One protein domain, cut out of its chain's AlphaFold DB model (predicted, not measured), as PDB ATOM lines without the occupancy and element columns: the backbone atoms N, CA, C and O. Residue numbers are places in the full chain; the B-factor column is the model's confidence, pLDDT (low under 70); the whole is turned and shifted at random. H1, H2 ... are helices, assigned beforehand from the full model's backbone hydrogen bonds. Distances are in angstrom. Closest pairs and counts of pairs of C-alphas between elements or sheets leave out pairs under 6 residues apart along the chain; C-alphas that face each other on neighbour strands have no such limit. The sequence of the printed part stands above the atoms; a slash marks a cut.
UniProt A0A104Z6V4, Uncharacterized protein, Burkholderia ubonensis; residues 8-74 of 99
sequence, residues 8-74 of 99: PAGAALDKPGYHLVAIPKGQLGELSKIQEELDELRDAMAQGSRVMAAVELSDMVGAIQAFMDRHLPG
ATOM      1  N   PRO A   8     214.218 197.605 183.979       61.66
ATOM      2  CA  PRO A   8     212.858 198.131 184.008       61.66
ATOM      3  C   PRO A   8     212.860 199.618 184.389       61.66
ATOM      4  O   PRO A   8     213.680 200.067 185.190       61.66
ATOM      5  N   ALA A   9     211.949 200.388 183.793       64.12
ATOM      6  CA  ALA A   9     211.950 201.851 183.858       64.12
ATOM      7  C   ALA A   9     211.577 202.437 185.240       64.12
ATOM      8  O   ALA A   9     211.675 203.648 185.429       64.12
ATOM      9  N   GLY A  10     211.162 201.609 186.208       73.19
ATOM     10  CA  GLY A  10     210.581 202.051 187.479       73.19
ATOM     11  C   GLY A  10     211.216 201.441 188.732       73.19
ATOM     12  O   GLY A  10     211.994 200.490 188.676       73.19
ATOM     13  N   ALA A  11     210.850 201.991 189.893       83.56
ATOM     14  CA  ALA A  11     211.219 201.444 191.200       83.56
ATOM     15  C   ALA A  11     210.386 200.194 191.528       83.56
ATOM     16  O   ALA A  11     209.215 200.138 191.170       83.56
ATOM     17  N   ALA A  12     210.959 199.213 192.227       86.06
ATOM     18  CA  ALA A  12     210.236 198.006 192.633       86.06
ATOM     19  C   ALA A  12     209.020 198.324 193.528       86.06
ATOM     20  O   ALA A  12     209.071 199.237 194.352       86.06
ATOM     21  N   LEU A  13     207.938 197.559 193.367       87.19
ATOM     22  CA  LEU A  13     206.700 197.710 194.138       87.19
ATOM     23  C   LEU A  13     206.664 196.796 195.370       87.19
ATOM     24  O   LEU A  13     206.986 195.613 195.281       87.19
ATOM     25  N   ASP A  14     206.142 197.309 196.490       80.62
ATOM     26  CA  ASP A  14     205.896 196.515 197.708       80.62
ATOM     27  C   ASP A  14     204.715 195.535 197.557       80.62
ATOM     28  O   ASP A  14     204.655 194.503 198.225       80.62
ATOM     29  N   LYS A  15     203.743 195.867 196.692       83.50
ATOM     30  CA  LYS A  15     202.562 195.044 196.374       83.50
ATOM     31  C   LYS A  15     202.302 195.062 194.865       83.50
ATOM     32  O   LYS A  15     201.436 195.813 194.411       83.50
ATOM     33  N   PRO A  16     203.081 194.300 194.084       84.94
ATOM     34  CA  PRO A  16     202.943 194.291 192.637       84.94
ATOM     35  C   PRO A  16     201.633 193.623 192.199       84.94
ATOM     36  O   PRO A  16     201.142 192.691 192.840       84.94
ATOM     37  N   GLY A  17     201.077 194.121 191.093       88.38
ATOM     38  CA  GLY A  17     200.093 193.397 190.289       88.38
ATOM     39  C   GLY A  17     200.823 192.488 189.299       88.38
ATOM     40  O   GLY A  17     201.711 191.733 189.686       88.38
ATOM     41  N   TYR A  18     200.491 192.592 188.011       90.69
ATOM     42  CA  TYR A  18     201.270 191.937 186.954       90.69
ATOM     43  C   TYR A  18     202.631 192.616 186.706       90.69
ATOM     44  O   TYR A  18     203.607 191.944 186.376       90.69
ATOM     45  N   HIS A  19     202.721 193.928 186.943       94.50
ATOM     46  CA  HIS A  19     203.976 194.674 186.857       94.50
ATOM     47  C   HIS A  19     204.719 194.694 188.192       94.50
ATOM     48  O   HIS A  19     204.106 194.874 189.249       94.50
ATOM     49  N   LEU A  20     206.043 194.529 188.137       92.56
ATOM     50  CA  LEU A  20     206.908 194.491 189.326       92.56
ATOM     51  C   LEU A  20     207.474 195.861 189.705       92.56
ATOM     52  O   LEU A  20     207.974 196.032 190.820       92.56
ATOM     53  N   VAL A  21     207.383 196.833 188.799       93.44
ATOM     54  CA  VAL A  21     207.852 198.201 189.020       93.44
ATOM     55  C   VAL A  21     206.720 199.219 188.958       93.44
ATOM     56  O   VAL A  21     205.694 199.016 188.313       93.44
ATOM     57  N   ALA A  22     206.911 200.335 189.654       93.50
ATOM     58  CA  ALA A  22     206.019 201.476 189.626       93.50
ATOM     59  C   ALA A  22     206.126 202.164 188.266       93.50
ATOM     60  O   ALA A  22     207.175 202.720 187.930       93.50
ATOM     61  N   ILE A  23     205.031 202.146 187.512       94.12
ATOM     62  CA  ILE A  23     204.943 202.774 186.196       94.12
ATOM     63  C   ILE A  23     203.958 203.943 186.288       94.12
ATOM     64  O   ILE A  23     202.820 203.750 186.734       94.12
ATOM     65  N   PRO A  24     204.381 205.172 185.939       94.31
ATOM     66  CA  PRO A  24     203.498 206.328 185.949       94.31
ATOM     67  C   PRO A  24     202.321 206.139 184.993       94.31
ATOM     68  O   PRO A  24     202.510 205.805 183.827       94.31
ATOM     69  N   LYS A  25     201.109 206.415 185.478       96.19
ATOM     70  CA  LYS A  25     199.908 206.392 184.642       96.19
ATOM     71  C   LYS A  25     199.857 207.622 183.737       96.19
ATOM     72  O   LYS A  25     199.939 208.760 184.205       96.19
ATOM     73  N   GLY A  26     199.740 207.379 182.440       97.31
ATOM     74  CA  GLY A  26     199.569 208.362 181.391       97.31
ATOM     75  C   GLY A  26     198.109 208.754 181.182       97.31
ATOM     76  O   GLY A  26     197.174 208.172 181.731       97.31
ATOM     77  N   GLN A  27     197.906 209.778 180.358       98.50
ATOM     78  CA  GLN A  27     196.581 210.283 180.014       98.50
ATOM     79  C   GLN A  27     196.156 209.739 178.650       98.50
ATOM     80  O   GLN A  27     196.836 209.971 177.653       98.50
ATOM     81  N   LEU A  28     195.020 209.040 178.589       98.44
ATOM     82  CA  LEU A  28     194.494 208.509 177.329       98.44
ATOM     83  C   LEU A  28     194.305 209.629 176.291       98.44
ATOM     84  O   LEU A  28     193.758 210.693 176.592       98.44
ATOM     85  N   GLY A  29     194.767 209.371 175.068       98.25
ATOM     86  CA  GLY A  29     194.792 210.354 173.986       98.25
ATOM     87  C   GLY A  29     196.005 211.288 173.999       98.25
ATOM     88  O   GLY A  29     196.124 212.118 173.108       98.25
ATOM     89  N   GLU A  30     196.914 211.160 174.966       98.62
ATOM     90  CA  GLU A  30     198.172 211.910 175.025       98.62
ATOM     91  C   GLU A  30     199.388 210.986 174.889       98.62
ATOM     92  O   GLU A  30     199.320 209.786 175.171       98.62
ATOM     93  N   LEU A  31     200.541 211.556 174.515       98.50
ATOM     94  CA  LEU A  31     201.808 210.816 174.404       98.50
ATOM     95  C   LEU A  31     202.191 210.087 175.700       98.50
ATOM     96  O   LEU A  31     202.844 209.048 175.651       98.50
ATOM     97  N   SER A  32     201.782 210.612 176.858       98.44
ATOM     98  CA  SER A  32     202.073 210.000 178.156       98.44
ATOM     99  C   SER A  32     201.460 208.611 178.310       98.44
ATOM    100  O   SER A  32     202.060 207.782 178.987       98.44
ATOM    101  N   LYS A  33     200.320 208.316 177.666       98.56
ATOM    102  CA  LYS A  33     199.746 206.964 177.685       98.56
ATOM    103  C   LYS A  33     200.556 205.997 176.831       98.56
ATOM    104  O   LYS A  33     200.833 204.902 177.281       98.56
ATOM    105  N   ILE A  34     201.033 206.422 175.659       98.62
ATOM    106  CA  ILE A  34     201.940 205.601 174.837       98.62
ATOM    107  C   ILE A  34     203.238 205.290 175.604       98.62
ATOM    108  O   ILE A  34     203.762 204.183 175.510       98.62
ATOM    109  N   GLN A  35     203.749 206.256 176.376       98.25
ATOM    110  CA  GLN A  35     204.928 206.048 177.217       98.25
ATOM    111  C   GLN A  35     204.666 205.049 178.359       98.25
ATOM    112  O   GLN A  35     205.526 204.210 178.604       98.25
ATOM    113  N   GLU A  36     203.494 205.097 179.003       97.69
ATOM    114  CA  GLU A  36     203.073 204.106 180.010       97.69
ATOM    115  C   GLU A  36     203.127 202.677 179.444       97.69
ATOM    116  O   GLU A  36     203.854 201.851 179.991       97.69
ATOM    117  N   GLU A  37     202.468 202.415 178.307       98.38
ATOM    118  CA  GLU A  37     202.427 201.068 177.700       98.38
ATOM    119  C   GLU A  37     203.827 200.578 177.280       98.38
ATOM    120  O   GLU A  37     204.149 199.389 177.317       98.38
ATOM    121  N   LEU A  38     204.712 201.498 176.872       98.06
ATOM    122  CA  LEU A  38     206.103 201.168 176.552       98.06
ATOM    123  C   LEU A  38     206.896 200.759 177.798       98.06
ATOM    124  O   LEU A  38     207.742 199.863 177.723       98.06
ATOM    125  N   ASP A  39     206.655 201.412 178.929       96.62
ATOM    126  CA  ASP A  39     207.302 201.067 180.191       96.62
ATOM    127  C   ASP A  39     206.741 199.759 180.773       96.62
ATOM    128  O   ASP A  39     207.521 198.946 181.280       96.62
ATOM    129  N   GLU A  40     205.443 199.491 180.596       96.38
ATOM    130  CA  GLU A  40     204.795 198.209 180.924       96.38
ATOM    131  C   GLU A  40     205.367 197.071 180.062       96.38
ATOM    132  O   GLU A  40     205.768 196.028 180.591       96.38
ATOM    133  N   LEU A  41     205.564 197.299 178.757       97.50
ATOM    134  CA  LEU A  41     206.234 196.350 177.861       97.50
ATOM    135  C   LEU A  41     207.677 196.054 178.297       97.50
ATOM    136  O   LEU A  41     208.112 194.899 178.274       97.50
ATOM    137  N   ARG A  42     208.441 197.081 178.688       96.12
ATOM    138  CA  ARG A  42     209.823 196.913 179.176       96.12
ATOM    139  C   ARG A  42     209.867 196.059 180.434       96.12
ATOM    140  O   ARG A  42     210.706 195.163 180.517       96.12
ATOM    141  N   ASP A  43     208.965 196.309 181.378       95.81
ATOM    142  CA  ASP A  43     208.837 195.489 182.579       95.81
ATOM    143  C   ASP A  43     208.467 194.041 182.218       95.81
ATOM    144  O   ASP A  43     209.142 193.105 182.646       95.81
ATOM    145  N   ALA A  44     207.499 193.834 181.321       96.00
ATOM    146  CA  ALA A  44     207.114 192.501 180.867       96.00
ATOM    147  C   ALA A  44     208.257 191.721 180.204       96.00
ATOM    148  O   ALA A  44     208.437 190.523 180.455       96.00
ATOM    149  N   MET A  45     209.068 192.400 179.391       96.19
ATOM    150  CA  MET A  45     210.269 191.823 178.794       96.19
ATOM    151  C   MET A  45     211.344 191.516 179.839       96.19
ATOM    152  O   MET A  45     211.944 190.442 179.777       96.19
ATOM    153  N   ALA A  46     211.574 192.410 180.806       94.25
ATOM    154  CA  ALA A  46     212.532 192.200 181.893       94.25
ATOM    155  C   ALA A  46     212.142 191.007 182.783       94.25
ATOM    156  O   ALA A  46     213.008 190.247 183.212       94.25
ATOM    157  N   GLN A  47     210.840 190.794 182.986       94.38
ATOM    158  CA  GLN A  47     210.293 189.612 183.655       94.38
ATOM    159  C   GLN A  47     210.379 188.327 182.808       94.38
ATOM    160  O   GLN A  47     210.141 187.233 183.316       94.38
ATOM    161  N   GLY A  48     210.679 188.425 181.507       95.12
ATOM    162  CA  GLY A  48     210.641 187.292 180.576       95.12
ATOM    163  C   GLY A  48     209.223 186.811 180.235       95.12
ATOM    164  O   GLY A  48     209.057 185.723 179.674       95.12
ATOM    165  N   SER A  49     208.190 187.603 180.541       96.88
ATOM    166  CA  SER A  49     206.787 187.242 180.325       96.88
ATOM    167  C   SER A  49     206.346 187.580 178.900       96.88
ATOM    168  O   SER A  49     205.867 188.672 178.601       96.88
ATOM    169  N   ARG A  50     206.493 186.612 177.989       96.25
ATOM    170  CA  ARG A  50     206.144 186.785 176.564       96.25
ATOM    171  C   ARG A  50     204.665 187.090 176.324       96.25
ATOM    172  O   ARG A  50     204.348 187.786 175.368       96.25
ATOM    173  N   VAL A  51     203.778 186.531 177.150       98.19
ATOM    174  CA  VAL A  51     202.330 186.754 177.026       98.19
ATOM    175  C   VAL A  51     201.986 188.174 177.447       98.19
ATOM    176  O   VAL A  51     201.317 188.866 176.694       98.19
ATOM    177  N   MET A  52     202.507 188.629 178.590       97.12
ATOM    178  CA  MET A  52     202.301 190.002 179.049       97.12
ATOM    179  C   MET A  52     202.877 191.000 178.045       97.12
ATOM    180  O   MET A  52     202.167 191.887 177.610       97.12
ATOM    181  N   ALA A  53     204.086 190.763 177.525       98.00
ATOM    182  CA  ALA A  53     204.655 191.611 176.478       98.00
ATOM    183  C   ALA A  53     203.759 191.721 175.223       98.00
ATOM    184  O   ALA A  53     203.711 192.770 174.590       98.00
ATOM    185  N   ALA A  54     203.039 190.659 174.845       98.38
ATOM    186  CA  ALA A  54     202.090 190.716 173.731       98.38
ATOM    187  C   ALA A  54     200.810 191.503 174.072       98.38
ATOM    188  O   ALA A  54     200.239 192.143 173.186       98.38
ATOM    189  N   VAL A  55     200.376 191.463 175.335       98.44
ATOM    190  CA  VAL A  55     199.278 192.294 175.846       98.44
ATOM    191  C   VAL A  55     199.680 193.765 175.802       98.44
ATOM    192  O   VAL A  55     199.005 194.525 175.120       98.44
ATOM    193  N   GLU A  56     200.847 194.131 176.340       98.31
ATOM    194  CA  GLU A  56     201.301 195.534 176.341       98.31
ATOM    195  C   GLU A  56     201.518 196.087 174.924       98.31
ATOM    196  O   GLU A  56     201.273 197.255 174.636       98.31
ATOM    197  N   LEU A  57     201.936 195.240 173.975       98.56
ATOM    198  CA  LEU A  57     201.976 195.624 172.560       98.56
ATOM    199  C   LEU A  57     200.579 195.920 171.996       98.56
ATOM    200  O   LEU A  57     200.442 196.801 171.148       98.56
ATOM    201  N   SER A  58     199.557 195.186 172.435       98.44
ATOM    202  CA  SER A  58     198.168 195.419 172.028       98.44
ATOM    203  C   SER A  58     197.622 196.702 172.658       98.44
ATOM    204  O   SER A  58     197.011 197.512 171.959       98.44
ATOM    205  N   ASP A  59     197.914 196.936 173.936       98.44
ATOM    206  CA  ASP A  59     197.500 198.145 174.651       98.44
ATOM    207  C   ASP A  59     198.190 199.397 174.087       98.44
ATOM    208  O   ASP A  59     197.539 200.423 173.866       98.44
ATOM    209  N   MET A  60     199.456 199.288 173.669       98.31
ATOM    210  CA  MET A  60     200.166 200.349 172.946       98.31
ATOM    211  C   MET A  60     199.500 200.717 171.612       98.31
ATOM    212  O   MET A  60     199.431 201.900 171.274       98.31
ATOM    213  N   VAL A  61     198.975 199.745 170.854       98.44
ATOM    214  CA  VAL A  61     198.189 200.033 169.637       98.44
ATOM    215  C   VAL A  61     196.928 200.825 169.994       98.44
ATOM    216  O   VAL A  61     196.614 201.804 169.315       98.44
ATOM    217  N   GLY A  62     196.250 200.466 171.088       98.38
ATOM    218  CA  GLY A  62     195.113 201.225 171.616       98.38
ATOM    219  C   GLY A  62     195.482 202.657 172.021       98.38
ATOM    220  O   GLY A  62     194.779 203.604 171.665       98.38
ATOM    221  N   ALA A  63     196.617 202.842 172.701       98.62
ATOM    222  CA  ALA A  63     197.122 204.157 173.091       98.62
ATOM    223  C   ALA A  63     197.471 205.035 171.875       98.62
ATOM    224  O   ALA A  63     197.156 206.228 171.865       98.62
ATOM    225  N   ILE A  64     198.070 204.448 170.831       98.62
ATOM    226  CA  ILE A  64     198.351 205.128 169.559       98.62
ATOM    227  C   ILE A  64     197.048 205.552 168.881       98.62
ATOM    228  O   ILE A  64     196.933 206.713 168.491       98.62
ATOM    229  N   GLN A  65     196.059 204.659 168.777       98.50
ATOM    230  CA  GLN A  65     194.766 204.996 168.177       98.50
ATOM    231  C   GLN A  65     194.098 206.160 168.922       98.50
ATOM    232  O   GLN A  65     193.701 207.134 168.293       98.50
ATOM    233  N   ALA A  66     194.068 206.130 170.257       98.31
ATOM    234  CA  ALA A  66     193.496 207.219 171.048       98.31
ATOM    235  C   ALA A  66     194.234 208.556 170.847       98.31
ATOM    236  O   ALA A  66     193.609 209.617 170.808       98.31
ATOM    237  N   PHE A  67     195.567 208.527 170.723       98.62
ATOM    238  CA  PHE A  67     196.357 209.719 170.405       98.62
ATOM    239  C   PHE A  67     195.993 210.278 169.025       98.62
ATOM    240  O   PHE A  67     195.813 211.487 168.870       98.62
ATOM    241  N   MET A  68     195.847 209.403 168.028       98.44
ATOM    242  CA  MET A  68     195.451 209.788 166.676       98.44
ATOM    243  C   MET A  68     194.048 210.391 166.644       98.44
ATOM    244  O   MET A  68     193.873 211.462 166.071       98.44
ATOM    245  N   ASP A  69     193.080 209.771 167.316       98.00
ATOM    246  CA  ASP A  69     191.700 210.265 167.370       98.00
ATOM    247  C   ASP A  69     191.633 211.699 167.911       98.00
ATOM    248  O   ASP A  69     190.832 212.515 167.448       98.00
ATOM    249  N   ARG A  70     192.498 212.023 168.880       98.38
ATOM    250  CA  ARG A  70     192.544 213.341 169.512       98.38
ATOM    251  C   ARG A  70     193.314 214.383 168.703       98.38
ATOM    252  O   ARG A  70     192.856 215.519 168.592       98.38
ATOM    253  N   HIS A  71     194.491 214.028 168.195       98.25
ATOM    254  CA  HIS A  71     195.452 214.997 167.646       98.25
ATOM    255  C   HIS A  71     195.557 214.973 166.119       98.25
ATOM    256  O   HIS A  71     196.058 215.924 165.522       98.25
ATOM    257  N   LEU A  72     195.087 213.904 165.477       97.75
ATOM    258  CA  LEU A  72     195.194 213.642 164.041       97.75
ATOM    259  C   LEU A  72     193.841 213.169 163.467       97.75
ATOM    260  O   LEU A  72     193.761 212.084 162.883       97.75
ATOM    261  N   PRO A  73     192.757 213.953 163.629       96.12
ATOM    262  CA  PRO A  73     191.413 213.509 163.276       96.12
ATOM    263  C   PRO A  73     191.313 213.126 161.795       96.12
ATOM    264  O   PRO A  73     191.754 213.861 160.910       96.12
ATOM    265  N   GLY A  74     190.695 211.973 161.536       96.19
ATOM    266  CA  GLY A  74     190.521 211.422 160.191       96.19
ATOM    267  C   GLY A  74     191.653 210.506 159.716       96.19
ATOM    268  O   GLY A  74     191.498 209.904 158.657       96.19
TER     269      GLY A  74
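AT A GLANCE: This is residues 8 to 74 of the 99 residues of an uncharacterized protein of Burkholderia ubonensis (UniProt A0A104Z6V4). Two helices, H1 and the longer H2, lie side by side as a well-formed helical hairpin, and the unnamed stretch before them makes a wide loop near the last residues of H1 and then runs along H1 towards its first residue. This loop is residues 8 to 18, and the run along H1 is residues 19 to 30. The printed part has 67 residues with two named helices, H1 then H2 along the chain, and no named strand; the class is all helix. It is compact, with a radius of gyration of the C-alphas of 12.5 A, and elongated, spanning 41 by 21 by 15 A.

IN THESE COORDINATES: The printed part begins at Pro 8, with its C-alpha at (212.858, 198.131, 184.008), and residues 8 to 30 hold no named element. H1 is residues 31 to 46, 22.8 A from first to last C-alpha, and begins at C-alpha 31 at (201.808, 210.816, 174.404). H2 is residues 50 to 71, 31.5 A long in the same measure, and ends at C-alpha 71 at (195.452, 214.997, 167.646).

HOW THE PARTS SIT: H1 and H2 form a helical hairpin over a tight link of 3 residues. They touch, with 25 pairs of C-alphas within 8 A; the closest C-alphas are those of Ala 44 and Ala 53, 5.1 A apart. They run opposite ways at a shallow tilt of 8 degrees, with their centres 9.6 A apart. In H1 and H2 every O i to N i+4 pair is within hydrogen-bond range.

THE WHOLE: The two C-alphas farthest apart are those of Asp 14 and Gly 74, at 43.2 A. The printed part has no cut. The mean pLDDT of the printed part is 94.4, and residues 8 to 9 are under 70.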